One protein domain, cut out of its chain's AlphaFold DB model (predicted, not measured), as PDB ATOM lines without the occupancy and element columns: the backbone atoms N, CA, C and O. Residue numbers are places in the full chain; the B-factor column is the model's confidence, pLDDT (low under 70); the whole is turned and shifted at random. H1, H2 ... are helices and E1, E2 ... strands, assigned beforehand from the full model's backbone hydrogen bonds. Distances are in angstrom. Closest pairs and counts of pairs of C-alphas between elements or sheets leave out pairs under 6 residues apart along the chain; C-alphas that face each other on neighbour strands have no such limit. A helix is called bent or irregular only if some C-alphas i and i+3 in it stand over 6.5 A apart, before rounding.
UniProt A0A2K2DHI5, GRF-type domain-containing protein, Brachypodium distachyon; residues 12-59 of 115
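AT A GLANCE: This is residues 12 to 59 of the 115 residues of the protein "GRF-type domain-containing protein" of Brachypodium distachyon (UniProt A0A2K2DHI5). A small sheet of three short strands has one helix, H1, that starts over one face of it and runs on past it, with residues 54 to 59 sticking out; a long loop, residues 28 to 43, makes the turn between E2 and E3. The printed part has 48 residues, with three named strands and then one named helix along the chain: E1, E2, E3, H1. The sheet's order is E1, E2, E3, antiparallel throughout, and the class is mixed, helices and strands, with under half of the residues in named elements. The whole is loose, with a radius of gyration of the C-alphas of 12.3 A, and flat, spanning 33 by 28 by 14 A.

IN THESE COORDINATES: E1 is residues 12 to 14, 7.1 A long, with C-alpha 12 at (202.265, 239.804, 170.730). E2 is residues 24 to 27, 10.3 A, and E3 is residues 44 to 46, 7.1 A. H1 is residues 47 to 58, 17.2 A, and its C-alpha 58 is at (183.391, 235.931, 178.449). H1 is irregular, but only just: C-alphas 48 and 51 are 6.9 A apart.

HOW THE PARTS SIT: E1, E2 and E3 form a meander, each strand the antiparallel neighbour of the one before. In the hairpin E1 and E2, N 13 and O 25 are 2.8 A apart, within hydrogen-bond range. In the hairpin E2 and E3, N 26 and O 45 are also 2.8 A apart, within that range. The edge strands E1 and E3 are apart. H1 is on one face of the sheet, an arrangement of two layers, at a height over the sheet of 8.0 A. It lies over E3, only just slantwise to the strands at 33 degrees on the local plane. The closest C-alphas of E2 and H1 are those of Phe 25 and Glu 47, 5.0 A apart. In H1, 6 of 8 O i to N i+4 pairs are within hydrogen-bond range.

THE WHOLE: The two C-alphas farthest apart, those of Ala 18 and Gly 59, are 35.2 A from each other. The printed part has no cut. The link E2 to E3 is long, with 16 residues. Mean pLDDT of the printed part is 83.6; residues 33 to 39 and residue 59 are under 70.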
ATOM      1  N   THR A  12     202.091 238.361 170.537       94.50
ATOM      2  CA  THR A  12     202.265 239.804 170.730       94.50
ATOM      3  C   THR A  12     203.255 240.358 169.716       94.50
ATOM      4  O   THR A  12     204.340 239.808 169.540       94.50
ATOM      5  N   PHE A  13     202.907 241.481 169.107       94.56
ATOM      6  CA  PHE A  13     203.745 242.229 168.180       94.56
ATOM      7  C   PHE A  13     203.834 243.688 168.619       94.56
ATOM      8  O   PHE A  13     202.944 244.189 169.308       94.56
ATOM      9  N   ILE A  14     204.891 244.371 168.187       95.88
ATOM     10  CA  ILE A  14     205.062 245.818 168.334       95.88
ATOM     11  C   ILE A  14     204.960 246.420 166.932       95.88
ATOM     12  O   ILE A  14     205.628 245.959 166.009       95.88
ATOM     13  N   ALA A  15     204.084 247.404 166.751       95.50
ATOM     14  CA  ALA A  15     203.918 248.081 165.477       95.50
ATOM     15  C   ALA A  15     205.075 249.057 165.221       95.50
ATOM     16  O   ALA A  15     205.430 249.864 166.075       95.50
ATOM     17  N   ASP A  16     205.617 249.005 164.005       95.38
ATOM     18  CA  ASP A  16     206.710 249.879 163.543       95.38
ATOM     19  C   ASP A  16     206.247 250.887 162.469       95.38
ATOM     20  O   ASP A  16     207.004 251.662 161.889       95.38
ATOM     21  N   THR A  17     204.945 250.920 162.180       93.06
ATOM     22  CA  THR A  17     204.398 251.915 161.250       93.06
ATOM     23  C   THR A  17     204.471 253.310 161.863       93.06
ATOM     24  O   THR A  17     204.161 253.464 163.043       93.06
ATOM     25  N   ALA A  18     204.749 254.337 161.056       94.06
ATOM     26  CA  ALA A  18     204.846 255.723 161.526       94.06
ATOM     27  C   ALA A  18     203.625 256.196 162.346       94.06
ATOM     28  O   ALA A  18     203.784 256.945 163.302       94.06
ATOM     29  N   ALA A  19     202.417 255.729 162.009       94.38
ATOM     30  CA  ALA A  19     201.176 256.119 162.682       94.38
ATOM     31  C   ALA A  19     200.905 255.391 164.014       94.38
ATOM     32  O   ALA A  19     200.096 255.858 164.807       94.38
ATOM     33  N   ASN A  20     201.537 254.238 164.256       94.06
ATOM     34  CA  ASN A  20     201.265 253.379 165.419       94.06
ATOM     35  C   ASN A  20     202.554 252.903 166.095       94.06
ATOM     36  O   ASN A  20     202.575 251.812 166.657       94.06
ATOM     37  N   ARG A  21     203.639 253.674 165.984       95.25
ATOM     38  CA  ARG A  21     204.950 253.272 166.493       95.25
ATOM     39  C   ARG A  21     204.860 252.907 167.976       95.25
ATOM     40  O   ARG A  21     204.156 253.566 168.737       95.25
ATOM     41  N   ASP A  22     205.526 251.817 168.339       94.94
ATOM     42  CA  ASP A  22     205.589 251.243 169.688       94.94
ATOM     43  C   ASP A  22     204.256 250.708 170.247       94.94
ATOM     44  O   ASP A  22     204.230 250.120 171.330       94.94
ATOM     45  N   ARG A  23     203.141 250.823 169.509       96.19
ATOM     46  CA  ARG A  23     201.860 250.243 169.933       96.19
ATOM     47  C   ARG A  23     201.895 248.727 169.797       96.19
ATOM     48  O   ARG A  23     202.281 248.188 168.758       96.19
ATOM     49  N   ARG A  24     201.439 248.026 170.832       95.94
ATOM     50  CA  ARG A  24     201.362 246.562 170.836       95.94
ATOM     51  C   ARG A  24     200.034 246.058 170.302       95.94
ATOM     52  O   ARG A  24     198.984 246.636 170.574       95.94
ATOM     53  N   PHE A  25     200.078 244.941 169.589       95.19
ATOM     54  CA  PHE A  25     198.885 244.240 169.123       95.19
ATOM     55  C   PHE A  25     199.053 242.726 169.216       95.19
ATOM     56  O   PHE A  25     200.167 242.201 169.232       95.19
ATOM     57  N   TYR A  26     197.927 242.023 169.243       93.81
ATOM     58  CA  TYR A  26     197.846 240.573 169.278       93.81
ATOM     59  C   TYR A  26     197.296 240.034 167.957       93.81
ATOM     60  O   TYR A  26     196.300 240.547 167.444       93.81
ATOM     61  N   LYS A  27     197.910 238.971 167.424       91.50
ATOM     62  CA  LYS A  27     197.407 238.218 166.258       91.50
ATOM     63  C   LYS A  27     197.365 236.720 166.521       91.50
ATOM     64  O   LYS A  27     198.142 236.184 167.314       91.50
ATOM     65  N   CYS A  28     196.466 236.030 165.825       91.06
ATOM     66  CA  CYS A  28     196.535 234.575 165.716       91.06
ATOM     67  C   CYS A  28     197.746 234.163 164.858       91.06
ATOM     68  O   CYS A  28     197.968 234.778 163.819       91.06
ATOM     69  N   PRO A  29     198.485 233.097 165.213       88.50
ATOM     70  CA  PRO A  29     199.545 232.553 164.358       88.50
ATOM     71  C   PRO A  29     199.044 232.050 162.997       88.50
ATOM     72  O   PRO A  29     199.816 231.957 162.055       88.50
ATOM     73  N   HIS A  30     197.756 231.708 162.897       85.56
ATOM     74  CA  HIS A  30     197.113 231.273 161.651       85.56
ATOM     75  C   HIS A  30     196.470 232.431 160.869       85.56
ATOM     76  O   HIS A  30     195.700 232.193 159.938       85.56
ATOM     77  N   HIS A  31     196.742 233.673 161.269       79.69
ATOM     78  CA  HIS A  31     196.343 234.849 160.510       79.69
ATOM     79  C   HIS A  31     197.195 234.928 159.243       79.69
ATOM     80  O   HIS A  31     198.421 234.856 159.314       79.69
ATOM     81  N   SER A  32     196.563 235.055 158.076       71.12
ATOM     82  CA  SER A  32     197.298 235.290 156.836       71.12
ATOM     83  C   SER A  32     197.597 236.776 156.671       71.12
ATOM     84  O   SER A  32     196.683 237.583 156.518       71.12
ATOM     85  N   ASP A  33     198.876 237.130 156.599       65.31
ATOM     86  CA  ASP A  33     199.292 238.500 156.270       65.31
ATOM     87  C   ASP A  33     199.342 238.759 154.745       65.31
ATOM     88  O   ASP A  33     199.568 239.885 154.301       65.31
ATOM     89  N   ILE A  34     199.109 237.729 153.921       61.19
ATOM     90  CA  ILE A  34     199.071 237.844 152.459       61.19
ATOM     91  C   ILE A  34     197.691 238.351 152.019       61.19
ATOM     92  O   ILE A  34     196.655 237.720 152.234       61.19
ATOM     93  N   LYS A  35     197.684 239.505 151.352       51.75
ATOM     94  CA  LYS A  35     196.476 240.155 150.835       51.75
ATOM     95  C   LYS A  35     195.825 239.272 149.757       51.75
ATOM     96  O   LYS A  35     196.375 239.127 148.672       51.75
ATOM     97  N   GLY A  36     194.655 238.702 150.047       53.69
ATOM     98  CA  GLY A  36     193.875 237.892 149.095       53.69
ATOM     99  C   GLY A  36     193.852 236.387 149.382       53.69
ATOM    100  O   GLY A  36     193.014 235.682 148.828       53.69
ATOM    101  N   THR A  37     194.686 235.898 150.295       54.66
ATOM    102  CA  THR A  37     194.471 234.595 150.942       54.66
ATOM    103  C   THR A  37     193.671 234.831 152.214       54.66
ATOM    104  O   THR A  37     194.023 235.722 152.978       54.66
ATOM    105  N   ARG A  38     192.594 234.074 152.449       56.25
ATOM    106  CA  ARG A  38     191.997 234.007 153.788       56.25
ATOM    107  C   ARG A  38     192.825 233.022 154.595       56.25
ATOM    108  O   ARG A  38     192.912 231.856 154.217       56.25
ATOM    109  N   GLY A  39     193.456 233.493 155.658       63.81
ATOM    110  CA  GLY A  39     193.994 232.621 156.684       63.81
ATOM    111  C   GLY A  39     192.848 231.906 157.384       63.81
ATOM    112  O   GLY A  39     191.693 232.326 157.331       63.81
ATOM    113  N   ASP A  40     193.169 230.829 158.086       76.75
ATOM    114  CA  ASP A  40     192.178 230.072 158.854       76.75
ATOM    115  C   ASP A  40     191.603 230.876 160.036       76.75
ATOM    116  O   ASP A  40     190.630 230.454 160.666       76.75
ATOM    117  N   CYS A  41     192.225 232.003 160.408       85.62
ATOM    118  CA  CYS A  41     191.792 232.827 161.529       85.62
ATOM    119  C   CYS A  41     192.291 234.275 161.429       85.62
ATOM    120  O   CYS A  41     193.457 234.548 161.692       85.62
ATOM    121  N   ASP A  42     191.375 235.214 161.204       85.88
ATOM    122  CA  ASP A  42     191.685 236.648 161.072       85.88
ATOM    123  C   ASP A  42     191.673 237.401 162.416       85.88
ATOM    124  O   ASP A  42     191.364 238.590 162.493       85.88
ATOM    125  N   PHE A  43     191.965 236.710 163.525       89.19
ATOM    126  CA  PHE A  43     191.962 237.355 164.836       89.19
ATOM    127  C   PHE A  43     193.106 238.376 164.953       89.19
ATOM    128  O   PHE A  43     194.289 238.034 164.843       89.19
ATOM    129  N   TYR A  44     192.717 239.613 165.255       91.19
ATOM    130  CA  TYR A  44     193.584 240.760 165.489       91.19
ATOM    131  C   TYR A  44     192.943 241.698 166.517       91.19
ATOM    132  O   TYR A  44     191.764 242.032 166.379       91.19
ATOM    133  N   LYS A  45     193.716 242.164 167.505       92.62
ATOM    134  CA  LYS A  45     193.318 243.246 168.421       92.62
ATOM    135  C   LYS A  45     194.516 244.045 168.914       92.62
ATOM    136  O   LYS A  45     195.564 243.467 169.185       92.62
ATOM    137  N   TRP A  46     194.348 245.353 169.073       95.31
ATOM    138  CA  TRP A  46     195.311 246.175 169.802       95.31
ATOM    139  C   TRP A  46     195.326 245.809 171.293       95.31
ATOM    140  O   TRP A  46     194.336 245.296 171.819       95.31
ATOM    141  N   GLU A  47     196.456 246.032 171.969       92.12
ATOM    142  CA  GLU A  47     196.611 245.693 173.391       92.12
ATOM    143  C   GLU A  47     195.617 246.442 174.292       92.12
ATOM    144  O   GLU A  47     195.017 245.841 175.182       92.12
ATOM    145  N   ASP A  48     195.376 247.719 173.997       89.62
ATOM    146  CA  ASP A  48     194.406 248.590 174.672       89.62
ATOM    147  C   ASP A  48     192.942 248.144 174.473       89.62
ATOM    148  O   ASP A  48     192.102 248.349 175.349       89.62
ATOM    149  N   GLU A  49     192.628 247.472 173.366       89.44
ATOM    150  CA  GLU A  49     191.296 246.919 173.085       89.44
ATOM    151  C   GLU A  49     191.093 245.492 173.614       89.44
ATOM    152  O   GLU A  49     189.958 245.018 173.733       89.44
ATOM    153  N   TYR A  50     192.176 244.763 173.889       86.75
ATOM    154  CA  TYR A  50     192.103 243.321 174.108       86.75
ATOM    155  C   TYR A  50     191.355 242.951 175.389       86.75
ATOM    156  O   TYR A  50     190.571 242.001 175.387       86.75
ATOM    157  N   GLY A  51     191.535 243.728 176.460       81.25
ATOM    158  CA  GLY A  51     190.809 243.529 177.717       81.25
ATOM    159  C   GLY A  51     189.294 243.668 177.544       81.25
ATOM    160  O   GLY A  51     188.551 242.774 177.949       81.25
ATOM    161  N   LEU A  52     188.845 244.739 176.868       83.62
ATOM    162  CA  LEU A  52     187.430 244.972 176.537       83.62
ATOM    163  C   LEU A  52     186.857 243.806 175.723       83.62
ATOM    164  O   LEU A  52     185.768 243.303 175.993       83.62
ATOM    165  N   PHE A  53     187.617 243.366 174.723       84.81
ATOM    166  CA  PHE A  53     187.219 242.301 173.820       84.81
ATOM    167  C   PHE A  53     187.062 240.948 174.527       84.81
ATOM    168  O   PHE A  53     186.049 240.277 174.337       84.81
ATOM    169  N   LEU A  54     188.031 240.547 175.358       82.31
ATOM    170  CA  LEU A  54     187.941 239.291 176.111       82.31
ATOM    171  C   LEU A  54     186.739 239.300 177.045       82.31
ATOM    172  O   LEU A  54     185.994 238.332 177.128       82.31
ATOM    173  N   ALA A  55     186.526 240.408 177.725       78.44
ATOM    174  CA  ALA A  55     185.428 240.529 178.648       78.44
ATOM    175  C   ALA A  55     184.063 240.500 177.936       78.44
ATOM    176  O   ALA A  55     183.186 239.758 178.365       78.44
ATOM    177  N   SER A  56     183.919 241.145 176.773       78.62
ATOM    178  CA  SER A  56     182.724 240.990 175.927       78.62
ATOM    179  C   SER A  56     182.472 239.537 175.505       78.62
ATOM    180  O   SER A  56     181.317 239.135 175.391       78.62
ATOM    181  N   LEU A  57     183.524 238.757 175.254       78.81
ATOM    182  CA  LEU A  57     183.427 237.341 174.880       78.81
ATOM    183  C   LEU A  57     183.055 236.436 176.056       78.81
ATOM    184  O   LEU A  57     182.325 235.465 175.877       78.81
ATOM    185  N   PHE A  58     183.566 236.745 177.245       74.81
ATOM    186  CA  PHE A  58     183.391 235.931 178.449       74.81
ATOM    187  C   PHE A  58     182.349 236.501 179.423       74.81
ATOM    188  O   PHE A  58     182.260 236.045 180.560       74.81
ATOM    189  N   GLY A  59     181.548 237.480 178.989       59.06
ATOM    190  CA  GLY A  59     180.472 238.070 179.789       59.06
ATOM    191  C   GLY A  59     180.945 238.941 180.959       59.06
ATOM    192  O   GLY A  59     180.171 239.195 181.877       59.06
TER     193      GLY A  59